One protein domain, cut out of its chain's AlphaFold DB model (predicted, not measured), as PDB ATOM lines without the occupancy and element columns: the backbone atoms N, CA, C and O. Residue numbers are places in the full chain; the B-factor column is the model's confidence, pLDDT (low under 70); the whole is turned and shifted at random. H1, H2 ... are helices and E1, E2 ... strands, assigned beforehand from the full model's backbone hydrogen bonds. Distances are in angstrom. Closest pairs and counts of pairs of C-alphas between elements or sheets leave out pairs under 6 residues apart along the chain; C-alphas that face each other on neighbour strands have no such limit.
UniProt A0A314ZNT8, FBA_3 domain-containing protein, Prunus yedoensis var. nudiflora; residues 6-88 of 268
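Overview. This is residues 6 to 88 of the 268 residues of the protein "FBA_3 domain-containing protein" of Prunus yedoensis var. nudiflora (UniProt A0A314ZNT8). A small, twisted sheet of four strands, E3 to E6, makes one part of the body, and the long two-stranded hairpin E1 and E2 reaches away from it as an arm, with residues 37 to 42 sticking out at its tip. At the other end of the long axis a loop sticks out with residues 13 to 22, and the short helix H1 sits near the root of the arm, grazing the sheet. The printed part has 83 residues, with one named helix and six named strands in the order H1 E1 E2 E3 E4 E5 E6, and its class is mostly strand. Both sheets, E3 - E4 - E5 - E6 and E1 - E2, are antiparallel. The whole is only just loose, close to compact, with a radius of gyration of the C-alphas of 14.7 A and spans of 54 by 24 by 21 A.

Along the chain. Find C-alpha 7 at (-45.847, -12.625, -29.732), where H1 begins; it runs to residue 10. After residues 11 to 29, E1 takes residues 30 to 38, 24.8 A long, from C-alpha 30 at (-35.232, -13.094, -31.977). E2, residues 41 to 51, is 27.4 A long and bends by 67 degrees at residue 48. Then come E3, residues 55 to 59, 11.7 A; E4, residues 62 to 67, 15.0 A; E5, residues 73 to 77, 13.2 A; and E6, residues 84 to 86, which ends at C-alpha 86, (-53.647, -17.326, -34.531).

Arrangement. Begin with the sheet E3 E4 E5 E6, a meander, each strand the antiparallel neighbour of the one before; E3 and E6 are its edge strands. Look at N 64 and O 57, 2.9 A, between E3 and E4; N 65 and O 75, 2.8 A, between E4 and E5; and N 85 and O 76, 2.8 A, between E5 and E6. H1 is on this sheet but only grazes it, with its residues 7 to 10. The closest C-alphas of H1 and E2 are those of Val 7 and Cys 51, 5.5 A apart. H1 is too short for any O i to N i+4 pair inside it; its one O i to N i+3 pair is within hydrogen-bond range. The hairpin E1 and E2 is antiparallel at 155 degrees, with N 34 and O 45 at 2.9 A. E1 is apart from E3, E4, E5 and E6.

Size, cuts and confidence. The C-alphas farthest apart are those of Phe 20 and Asn 39, 54.0 A. The printed part has no cut, and the link from H1 to E1, 19 residues, is long. Mean pLDDT of the printed part is 71.2; look for values under 70 at residues 12 to 30 and at residue 72.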
ATOM      1  N   SER A   6     -43.854  -9.503 -26.675       76.88
ATOM      2  CA  SER A   6     -43.714 -10.917 -27.057       76.88
ATOM      3  C   SER A   6     -44.968 -11.410 -27.767       76.88
ATOM      4  O   SER A   6     -46.077 -11.294 -27.241       76.88
ATOM      5  N   VAL A   7     -44.772 -12.006 -28.946       74.12
ATOM      6  CA  VAL A   7     -45.847 -12.625 -29.732       74.12
ATOM      7  C   VAL A   7     -46.553 -13.714 -28.921       74.12
ATOM      8  O   VAL A   7     -47.779 -13.751 -28.869       74.12
ATOM      9  N   GLU A   8     -45.795 -14.561 -28.226       76.75
ATOM     10  CA  GLU A   8     -46.337 -15.658 -27.425       76.75
ATOM     11  C   GLU A   8     -47.162 -15.153 -26.236       76.75
ATOM     12  O   GLU A   8     -48.258 -15.652 -25.998       76.75
ATOM     13  N   LEU A   9     -46.675 -14.142 -25.506       74.88
ATOM     14  CA  LEU A   9     -47.394 -13.594 -24.350       74.88
ATOM     15  C   LEU A   9     -48.714 -12.918 -24.747       74.88
ATOM     16  O   LEU A   9     -49.704 -13.057 -24.030       74.88
ATOM     17  N   ASN A  10     -48.763 -12.249 -25.903       71.56
ATOM     18  CA  ASN A  10     -50.003 -11.662 -26.420       71.56
ATOM     19  C   ASN A  10     -51.051 -12.711 -26.810       71.56
ATOM     20  O   ASN A  10     -52.247 -12.453 -26.702       71.56
ATOM     21  N   LEU A  11     -50.623 -13.898 -27.244       70.06
ATOM     22  CA  LEU A  11     -51.532 -14.998 -27.585       70.06
ATOM     23  C   LEU A  11     -52.099 -15.720 -26.348       70.06
ATOM     24  O   LEU A  11     -53.009 -16.536 -26.494       70.06
ATOM     25  N   LEU A  12     -51.568 -15.450 -25.148       68.31
ATOM     26  CA  LEU A  12     -51.877 -16.183 -23.913       68.31
ATOM     27  C   LEU A  12     -52.959 -15.542 -23.011       68.31
ATOM     28  O   LEU A  12     -53.318 -16.148 -22.002       68.31
ATOM     29  N   GLN A  13     -53.535 -14.376 -23.326       55.59
ATOM     30  CA  GLN A  13     -54.569 -13.758 -22.467       55.59
ATOM     31  C   GLN A  13     -56.008 -14.265 -22.737       55.59
ATOM     32  O   GLN A  13     -56.375 -14.504 -23.886       55.59
ATOM     33  N   PRO A  14     -56.889 -14.315 -21.713       48.97
ATOM     34  CA  PRO A  14     -56.874 -15.222 -20.578       48.97
ATOM     35  C   PRO A  14     -57.945 -16.313 -20.780       48.97
ATOM     36  O   PRO A  14     -59.141 -16.083 -20.601       48.97
ATOM     37  N   LYS A  15     -57.539 -17.538 -21.111       39.38
ATOM     38  CA  LYS A  15     -58.337 -18.721 -20.749       39.38
ATOM     39  C   LYS A  15     -57.663 -19.340 -19.528       39.38
ATOM     40  O   LYS A  15     -56.438 -19.402 -19.536       39.38
ATOM     41  N   PRO A  16     -58.398 -19.751 -18.479       40.09
ATOM     42  CA  PRO A  16     -57.783 -20.323 -17.287       40.09
ATOM     43  C   PRO A  16     -56.999 -21.573 -17.702       40.09
ATOM     44  O   PRO A  16     -57.575 -22.548 -18.182       40.09
ATOM     45  N   ILE A  17     -55.673 -21.500 -17.600       44.09
ATOM     46  CA  ILE A  17     -54.776 -22.594 -17.968       44.09
ATOM     47  C   ILE A  17     -54.687 -23.530 -16.751       44.09
ATOM     48  O   ILE A  17     -54.396 -23.052 -15.652       44.09
ATOM     49  N   PRO A  18     -54.933 -24.845 -16.897       38.44
ATOM     50  CA  PRO A  18     -54.710 -25.810 -15.827       38.44
ATOM     51  C   PRO A  18     -53.234 -25.824 -15.411       38.44
ATOM     52  O   PRO A  18     -52.346 -25.780 -16.259       38.44
ATOM     53  N   ILE A  19     -52.982 -25.956 -14.107       42.91
ATOM     54  CA  ILE A  19     -51.686 -25.796 -13.410       42.91
ATOM     55  C   ILE A  19     -50.572 -26.770 -13.889       42.91
ATOM     56  O   ILE A  19     -49.432 -26.680 -13.445       42.91
ATOM     57  N   PHE A  20     -50.840 -27.672 -14.840       38.16
ATOM     58  CA  PHE A  20     -49.955 -28.794 -15.179       38.16
ATOM     59  C   PHE A  20     -49.179 -28.731 -16.503       38.16
ATOM     60  O   PHE A  20     -48.502 -29.701 -16.814       38.16
ATOM     61  N   ASN A  21     -49.178 -27.626 -17.257       36.25
ATOM     62  CA  ASN A  21     -48.363 -27.522 -18.481       36.25
ATOM     63  C   ASN A  21     -47.498 -26.253 -18.517       36.25
ATOM     64  O   ASN A  21     -47.657 -25.393 -19.381       36.25
ATOM     65  N   HIS A  22     -46.517 -26.157 -17.618       38.47
ATOM     66  CA  HIS A  22     -45.353 -25.306 -17.861       38.47
ATOM     67  C   HIS A  22     -44.427 -25.994 -18.871       38.47
ATOM     68  O   HIS A  22     -43.405 -26.573 -18.513       38.47
ATOM     69  N   THR A  23     -44.767 -25.937 -20.160       38.88
ATOM     70  CA  THR A  23     -43.734 -26.054 -21.195       38.88
ATOM     71  C   THR A  23     -43.069 -24.692 -21.294       38.88
ATOM     72  O   THR A  23     -43.495 -23.811 -22.035       38.88
ATOM     73  N   THR A  24     -42.037 -24.486 -20.482       42.00
ATOM     74  CA  THR A  24     -41.103 -23.376 -20.655       42.00
ATOM     75  C   THR A  24     -40.397 -23.614 -21.987       42.00
ATOM     76  O   THR A  24     -39.429 -24.367 -22.068       42.00
ATOM     77  N   ILE A  25     -40.941 -23.059 -23.072       49.41
ATOM     78  CA  ILE A  25     -40.308 -23.122 -24.386       49.41
ATOM     79  C   ILE A  25     -39.088 -22.198 -24.316       49.41
ATOM     80  O   ILE A  25     -39.178 -21.007 -24.599       49.41
ATOM     81  N   ASN A  26     -37.944 -22.756 -23.914       50.78
ATOM     82  CA  ASN A  26     -36.618 -22.135 -23.999       50.78
ATOM     83  C   ASN A  26     -36.149 -22.075 -25.466       50.78
ATOM     84  O   ASN A  26     -35.061 -22.531 -25.804       50.78
ATOM     85  N   ALA A  27     -36.994 -21.573 -26.366       55.53
ATOM     86  CA  ALA A  27     -36.588 -21.292 -27.734       55.53
ATOM     87  C   ALA A  27     -35.911 -19.914 -27.771       55.53
ATOM     88  O   ALA A  27     -36.403 -18.984 -27.122       55.53
ATOM     89  N   PRO A  28     -34.801 -19.761 -28.514       58.16
ATOM     90  CA  PRO A  28     -34.175 -18.463 -28.700       58.16
ATOM     91  C   PRO A  28     -35.205 -17.501 -29.297       58.16
ATOM     92  O   PRO A  28     -35.805 -17.771 -30.337       58.16
ATOM     93  N   ARG A  29     -35.446 -16.393 -28.594       67.19
ATOM     94  CA  ARG A  29     -36.277 -15.303 -29.095       67.19
ATOM     95  C   ARG A  29     -35.402 -14.397 -29.932       67.19
ATOM     96  O   ARG A  29     -34.346 -13.972 -29.472       67.19
ATOM     97  N   PHE A  30     -35.862 -14.084 -31.126       69.00
ATOM     98  CA  PHE A  30     -35.232 -13.094 -31.977       69.00
ATOM     99  C   PHE A  30     -36.153 -11.893 -32.125       69.00
ATOM    100  O   PHE A  30     -37.377 -12.000 -31.969       69.00
ATOM    101  N   SER A  31     -35.548 -10.742 -32.391       75.31
ATOM    102  CA  SER A  31     -36.314  -9.561 -32.715       75.31
ATOM    103  C   SER A  31     -36.741  -9.557 -34.176       75.31
ATOM    104  O   SER A  31     -35.993  -9.956 -35.068       75.31
ATOM    105  N   VAL A  32     -37.973  -9.120 -34.428       76.25
ATOM    106  CA  VAL A  32     -38.483  -8.956 -35.789       76.25
ATOM    107  C   VAL A  32     -37.877  -7.681 -36.372       76.25
ATOM    108  O   VAL A  32     -38.246  -6.569 -35.985       76.25
ATOM    109  N   GLN A  33     -36.937  -7.864 -37.295       80.12
ATOM    110  CA  GLN A  33     -36.208  -6.796 -37.977       80.12
ATOM    111  C   GLN A  33     -36.775  -6.525 -39.374       80.12
ATOM    112  O   GLN A  33     -37.420  -7.383 -39.979       80.12
ATOM    113  N   PHE A  34     -36.516  -5.329 -39.894       77.94
ATOM    114  CA  PHE A  34     -36.826  -4.943 -41.268       77.94
ATOM    115  C   PHE A  34     -35.676  -4.131 -41.869       77.94
ATOM    116  O   PHE A  34     -34.935  -3.464 -41.150       77.94
ATOM    117  N   LEU A  35     -35.531  -4.185 -43.192       79.19
ATOM    118  CA  LEU A  35     -34.550  -3.394 -43.932       79.19
ATOM    119  C   LEU A  35     -35.266  -2.214 -44.595       79.19
ATOM    120  O   LEU A  35     -36.159  -2.413 -45.417       79.19
ATOM    121  N   GLU A  36     -34.899  -0.992 -44.221       80.56
ATOM    122  CA  GLU A  36     -35.450   0.232 -44.809       80.56
ATOM    123  C   GLU A  36     -34.475   0.783 -45.848       80.56
ATOM    124  O   GLU A  36     -33.311   1.007 -45.523       80.56
ATOM    125  N   PHE A  37     -34.958   1.039 -47.069       76.44
ATOM    126  CA  PHE A  37     -34.217   1.730 -48.129       76.44
ATOM    127  C   PHE A  37     -34.725   3.168 -48.263       76.44
ATOM    128  O   PHE A  37     -35.914   3.394 -48.497       76.44
ATOM    129  N   LYS A  38     -33.829   4.150 -48.139       76.94
ATOM    130  CA  LYS A  38     -34.141   5.575 -48.297       76.94
ATOM    131  C   LYS A  38     -32.945   6.314 -48.885       76.94
ATOM    132  O   LYS A  38     -31.891   6.336 -48.265       76.94
ATOM    133  N   ASN A  39     -33.132   6.977 -50.028       74.31
ATOM    134  CA  ASN A  39     -32.095   7.786 -50.690       74.31
ATOM    135  C   ASN A  39     -30.749   7.042 -50.800       74.31
ATOM    136  O   ASN A  39     -29.733   7.532 -50.315       74.31
ATOM    137  N   ASP A  40     -30.782   5.820 -51.348       73.69
ATOM    138  CA  ASP A  40     -29.595   4.971 -51.610       73.69
ATOM    139  C   ASP A  40     -28.830   4.531 -50.366       73.69
ATOM    140  O   ASP A  40     -27.731   3.983 -50.428       73.69
ATOM    141  N   LYS A  41     -29.458   4.736 -49.218       80.62
ATOM    142  CA  LYS A  41     -29.002   4.274 -47.929       80.62
ATOM    143  C   LYS A  41     -29.955   3.215 -47.431       80.62
ATOM    144  O   LYS A  41     -31.173   3.327 -47.594       80.62
ATOM    145  N   SER A  42     -29.398   2.210 -46.783       81.12
ATOM    146  CA  SER A  42     -30.160   1.196 -46.085       81.12
ATOM    147  C   SER A  42     -29.790   1.147 -44.614       81.12
ATOM    148  O   SER A  42     -28.636   1.334 -44.222       81.12
ATOM    149  N   LYS A  43     -30.796   0.900 -43.783       82.62
ATOM    150  CA  LYS A  43     -30.628   0.686 -42.344       82.62
ATOM    151  C   LYS A  43     -31.503  -0.469 -41.889       82.62
ATOM    152  O   LYS A  43     -32.591  -0.687 -42.428       82.62
ATOM    153  N   ILE A  44     -31.028  -1.191 -40.884       81.38
ATOM    154  CA  ILE A  44     -31.824  -2.220 -40.222       81.38
ATOM    155  C   ILE A  44     -32.627  -1.553 -39.108       81.38
ATOM    156  O   ILE A  44     -32.065  -0.938 -38.207       81.38
ATOM    157  N   GLY A  45     -33.948  -1.666 -39.190       77.69
ATOM    158  CA  GLY A  45     -34.869  -1.305 -38.123       77.69
ATOM    159  C   GLY A  45     -35.382  -2.540 -37.387       77.69
ATOM    160  O   GLY A  45     -35.262  -3.673 -37.857       77.69
ATOM    161  N   GLU A  46     -35.999  -2.320 -36.231       79.31
ATOM    162  CA  GLU A  46     -36.635  -3.369 -35.439       79.31
ATOM    163  C   GLU A  46     -38.042  -2.936 -35.025       79.31
ATOM    164  O   GLU A  46     -38.254  -1.803 -34.597       79.31
ATOM    165  N   TYR A  47     -39.010  -3.851 -35.086       72.62
ATOM    166  CA  TYR A  47     -40.380  -3.584 -34.637       72.62
ATOM    167  C   TYR A  47     -40.552  -3.599 -33.103       72.62
ATOM    168  O   TYR A  47     -41.676  -3.503 -32.610       72.62
ATOM    169  N   SER A  48     -39.465  -3.736 -32.328       77.81
ATOM    170  CA  SER A  48     -39.507  -3.977 -30.873       77.81
ATOM    171  C   SER A  48     -40.426  -5.158 -30.513       77.81
ATOM    172  O   SER A  48     -41.173  -5.134 -29.530       77.81
ATOM    173  N   LEU A  49     -40.409  -6.190 -31.355       73.75
ATOM    174  CA  LEU A  49     -41.228  -7.393 -31.250       73.75
ATOM    175  C   LEU A  49     -40.298  -8.591 -31.138       73.75
ATOM    176  O   LEU A  49     -39.415  -8.752 -31.974       73.75
ATOM    177  N   SER A  50     -40.517  -9.437 -30.134       80.69
ATOM    178  CA  SER A  50     -39.759 -10.678 -29.963       80.69
ATOM    179  C   SER A  50     -40.638 -11.885 -30.275       80.69
ATOM    180  O   SER A  50     -41.743 -11.990 -29.727       80.69
ATOM    181  N   CYS A  51     -40.139 -12.811 -31.088       77.62
ATOM    182  CA  CYS A  51     -40.805 -14.082 -31.360       77.62
ATOM    183  C   CYS A  51     -39.798 -15.239 -31.374       77.62
ATOM    184  O   CYS A  51     -38.602 -15.043 -31.574       77.62
ATOM    185  N   SER A  52     -40.284 -16.444 -31.098       76.50
ATOM    186  CA  SER A  52     -39.496 -17.685 -31.095       76.50
ATOM    187  C   SER A  52     -39.663 -18.520 -32.371       76.50
ATOM    188  O   SER A  52     -39.107 -19.614 -32.489       76.50
ATOM    189  N   GLY A  53     -40.473 -18.042 -33.316       76.00
ATOM    190  CA  GLY A  53     -40.875 -18.770 -34.512       76.00
ATOM    191  C   GLY A  53     -40.525 -18.033 -35.797       76.00
ATOM    192  O   GLY A  53     -40.590 -16.816 -35.824       76.00
ATOM    193  N   ASN A  54     -40.169 -18.769 -36.854       79.12
ATOM    194  CA  ASN A  54     -39.658 -18.201 -38.102       79.12
ATOM    195  C   ASN A  54     -40.710 -17.365 -38.845       79.12
ATOM    196  O   ASN A  54     -41.899 -17.694 -38.825       79.12
ATOM    197  N   ILE A  55     -40.249 -16.337 -39.566       80.44
ATOM    198  CA  ILE A  55     -41.054 -15.635 -40.573       80.44
ATOM    199  C   ILE A  55     -41.235 -16.560 -41.778       80.44
ATOM    200  O   ILE A  55     -40.262 -17.089 -42.309       80.44
ATOM    201  N   ARG A  56     -42.486 -16.771 -42.191       76.88
ATOM    202  CA  ARG A  56     -42.856 -17.674 -43.292       76.88
ATOM    203  C   ARG A  56     -43.258 -16.945 -44.563       76.88
ATOM    204  O   ARG A  56     -43.000 -17.448 -45.646       76.88
ATOM    205  N   ALA A  57     -43.921 -15.803 -44.423       74.62
ATOM    206  CA  ALA A  57     -44.408 -15.014 -45.543       74.62
ATOM    207  C   ALA A  57     -44.716 -13.582 -45.100       74.62
ATOM    208  O   ALA A  57     -44.962 -13.317 -43.918       74.62
ATOM    209  N   THR A  58     -44.774 -12.677 -46.070       76.12
ATOM    210  CA  THR A  58     -45.286 -11.315 -45.916       76.12
ATOM    211  C   THR A  58     -46.332 -11.054 -46.992       76.12
ATOM    212  O   THR A  58     -46.213 -11.528 -48.118       76.12
ATOM    213  N   CYS A  59     -47.392 -10.322 -46.655       70.19
ATOM    214  CA  CYS A  59     -48.398  -9.914 -47.635       70.19
ATOM    215  C   CYS A  59     -49.067  -8.617 -47.186       70.19
ATOM    216  O   CYS A  59     -49.613  -8.556 -46.086       70.19
ATOM    217  N   ASN A  60     -49.012  -7.573 -48.021       70.00
ATOM    218  CA  ASN A  60     -49.666  -6.281 -47.774       70.00
ATOM    219  C   ASN A  60     -49.427  -5.712 -46.356       70.00
ATOM    220  O   ASN A  60     -50.333  -5.169 -45.724       70.00
ATOM    221  N   GLY A  61     -48.200  -5.856 -45.847       74.19
ATOM    222  CA  GLY A  61     -47.787  -5.363 -44.528       74.19
ATOM    223  C   GLY A  61     -48.041  -6.317 -43.358       74.19
ATOM    224  O   GLY A  61     -47.572  -6.053 -42.251       74.19
ATOM    225  N   LEU A  62     -48.725  -7.440 -43.587       81.75
ATOM    226  CA  LEU A  62     -48.879  -8.522 -42.617       81.75
ATOM    227  C   LEU A  62     -47.689  -9.482 -42.681       81.75
ATOM    228  O   LEU A  62     -47.104  -9.688 -43.745       81.75
ATOM    229  N   ILE A  63     -47.365 -10.091 -41.542       84.50
ATOM    230  CA  ILE A  63     -46.313 -11.100 -41.404       84.50
ATOM    231  C   ILE A  63     -46.953 -12.403 -40.921       84.50
ATOM    232  O   ILE A  63     -47.720 -12.402 -39.956       84.50
ATOM    233  N   LEU A  64     -46.635 -13.512 -41.584       83.50
ATOM    234  CA  LEU A  64     -46.985 -14.860 -41.146       83.50
ATOM    235  C   LEU A  64     -45.803 -15.460 -40.376       83.50
ATOM    236  O   LEU A  64     -44.697 -15.551 -40.912       83.50
ATOM    237  N   LEU A  65     -46.044 -15.884 -39.139       85.06
ATOM    238  CA  LEU A  65     -45.048 -16.445 -38.227       85.06
ATOM    239  C   LEU A  65     -45.412 -17.866 -37.792       85.06
ATOM    240  O   LEU A  65     -46.591 -18.191 -37.621       85.06
ATOM    241  N   ASP A  66     -44.397 -18.681 -37.497       80.31
ATOM    242  CA  ASP A  66     -44.584 -19.893 -36.694       80.31
ATOM    243  C   ASP A  66     -45.096 -19.532 -35.287       80.31
ATOM    244  O   ASP A  66     -44.522 -18.694 -34.591       80.31
ATOM    245  N   ASN A  67     -46.111 -20.247 -34.806       80.25
ATOM    246  CA  ASN A  67     -46.552 -20.183 -33.418       80.25
ATOM    247  C   ASN A  67     -45.974 -21.352 -32.619       80.25
ATOM    248  O   ASN A  67     -46.547 -22.438 -32.605       80.25
ATOM    249  N   LYS A  68     -44.870 -21.145 -31.894       79.44
ATOM    250  CA  LYS A  68     -44.254 -22.229 -31.111       79.44
ATOM    251  C   LYS A  68     -45.095 -22.703 -29.919       79.44
ATOM    252  O   LYS A  68     -44.840 -23.797 -29.431       79.44
ATOM    253  N   LEU A  69     -46.128 -21.963 -29.492       75.81
ATOM    254  CA  LEU A  69     -47.050 -22.414 -28.435       75.81
ATOM    255  C   LEU A  69     -47.945 -23.583 -28.874       75.81
ATOM    256  O   LEU A  69     -48.516 -24.272 -28.032       75.81
ATOM    257  N   LYS A  70     -48.103 -23.801 -30.184       71.25
ATOM    258  CA  LYS A  70     -48.885 -24.906 -30.747       71.25
ATOM    259  C   LYS A  70     -48.076 -25.567 -31.855       71.25
ATOM    260  O   LYS A  70     -47.729 -24.913 -32.829       71.25
ATOM    261  N   LYS A  71     -47.789 -26.867 -31.746       71.38
ATOM    262  CA  LYS A  71     -47.076 -27.596 -32.808       71.38
ATOM    263  C   LYS A  71     -47.817 -27.423 -34.145       71.38
ATOM    264  O   LYS A  71     -49.011 -27.684 -34.212       71.38
ATOM    265  N   GLY A  72     -47.111 -26.946 -35.174       68.38
ATOM    266  CA  GLY A  72     -47.691 -26.654 -36.494       68.38
ATOM    267  C   GLY A  72     -48.587 -25.409 -36.558       68.38
ATOM    268  O   GLY A  72     -49.195 -25.150 -37.591       68.38
ATOM    269  N   GLY A  73     -48.690 -24.632 -35.476       77.44
ATOM    270  CA  GLY A  73     -49.489 -23.415 -35.438       77.44
ATOM    271  C   GLY A  73     -48.860 -22.284 -36.243       77.44
ATOM    272  O   GLY A  73     -47.641 -22.119 -36.258       77.44
ATOM    273  N   LEU A  74     -49.713 -21.458 -36.844       82.50
ATOM    274  CA  LEU A  74     -49.330 -20.245 -37.558       82.50
ATOM    275  C   LEU A  74     -50.046 -19.034 -36.962       82.50
ATOM    276  O   LEU A  74     -51.165 -19.143 -36.457       82.50
ATOM    277  N   VAL A  75     -49.400 -17.874 -37.017       85.25
ATOM    278  CA  VAL A  75     -49.959 -16.596 -36.571       85.25
ATOM    279  C   VAL A  75     -49.762 -15.562 -37.663       85.25
ATOM    280  O   VAL A  75     -48.655 -15.380 -38.157       85.25
ATOM    281  N   VAL A  76     -50.838 -14.864 -38.008       84.69
ATOM    282  CA  VAL A  76     -50.777 -13.649 -38.818       84.69
ATOM    283  C   VAL A  76     -50.672 -12.467 -37.871       84.69
ATOM    284  O   VAL A  76     -51.453 -12.344 -36.926       84.69
ATOM    285  N   MET A  77     -49.713 -11.586 -38.123       85.06
ATOM    286  CA  MET A  77     -49.517 -10.378 -37.341       85.06
ATOM    287  C   MET A  77     -49.491  -9.138 -38.219       85.06
ATOM    288  O   MET A  77     -48.930  -9.139 -39.314       85.06
ATOM    289  N   ASN A  78     -50.039  -8.053 -37.689       83.94
ATOM    290  CA  ASN A  78     -49.735  -6.715 -38.165       83.94
ATOM    291  C   ASN A  78     -48.646  -6.135 -37.240       83.94
ATOM    292  O   ASN A  78     -48.936  -5.876 -36.068       83.94
ATOM    293  N   PRO A  79     -47.402  -5.949 -37.720       78.81
ATOM    294  CA  PRO A  79     -46.283  -5.532 -36.877       78.81
ATOM    295  C   PRO A  79     -46.419  -4.103 -36.340       78.81
ATOM    296  O   PRO A  79     -45.862  -3.803 -35.288       78.81
ATOM    297  N   VAL A  80     -47.204  -3.245 -36.996       76.69
ATOM    298  CA  VAL A  80     -47.404  -1.862 -36.551       76.69
ATOM    299  C   VAL A  80     -48.494  -1.761 -35.493       76.69
ATOM    300  O   VAL A  80     -48.265  -1.238 -34.407       76.69
ATOM    301  N   THR A  81     -49.674  -2.322 -35.763       79.88
ATOM    302  CA  THR A  81     -50.784  -2.302 -34.790       79.88
ATOM    303  C   THR A  81     -50.603  -3.314 -33.660       79.88
ATOM    304  O   THR A  81     -51.373  -3.308 -32.702       79.88
ATOM    305  N   ARG A  82     -49.622  -4.219 -33.785       79.94
ATOM    306  CA  ARG A  82     -49.346  -5.340 -32.869       79.94
ATOM    307  C   ARG A  82     -50.515  -6.322 -32.716       79.94
ATOM    308  O   ARG A  82     -50.482  -7.183 -31.837       79.94
ATOM    309  N   LYS A  83     -51.537  -6.224 -33.576       80.69
ATOM    310  CA  LYS A  83     -52.652  -7.173 -33.626       80.69
ATOM    311  C   LYS A  83     -52.169  -8.511 -34.177       80.69
ATOM    312  O   LYS A  83     -51.456  -8.562 -35.179       80.69
ATOM    313  N   LEU A  84     -52.588  -9.581 -33.512       84.50
ATOM    314  CA  LEU A  84     -52.168 -10.955 -33.758       84.50
ATOM    315  C   LEU A  84     -53.408 -11.834 -33.891       84.50
ATOM    316  O   LEU A  84     -54.315 -11.758 -33.064       84.50
ATOM    317  N   ILE A  85     -53.433 -12.681 -34.913       82.12
ATOM    318  CA  ILE A  85     -54.484 -13.671 -35.128       82.12
ATOM    319  C   ILE A  85     -53.803 -15.024 -35.297       82.12
ATOM    320  O   ILE A  85     -53.074 -15.250 -36.262       82.12
ATOM    321  N   ALA A  86     -54.031 -15.934 -34.350       82.94
ATOM    322  CA  ALA A  86     -53.647 -17.326 -34.531       82.94
ATOM    323  C   ALA A  86     -54.550 -17.945 -35.599       82.94
ATOM    324  O   ALA A  86     -55.774 -17.944 -35.453       82.94
ATOM    325  N   LEU A  87     -53.946 -18.476 -36.658       76.50
ATOM    326  CA  LEU A  87     -54.687 -19.233 -37.652       76.50
ATOM    327  C   LEU A  87     -55.157 -20.554 -37.031       76.50
ATOM    328  O   LEU A  87     -54.463 -21.115 -36.168       76.50
ATOM    329  N   PRO A  88     -56.335 -21.060 -37.431       70.56
ATOM    330  CA  PRO A  88     -56.723 -22.413 -37.073       70.56
ATOM    331  C   PRO A  88     -55.639 -23.382 -37.554       70.56
ATOM    332  O   PRO A  88     -55.036 -23.182 -38.610       70.56
TER     333      PRO A  88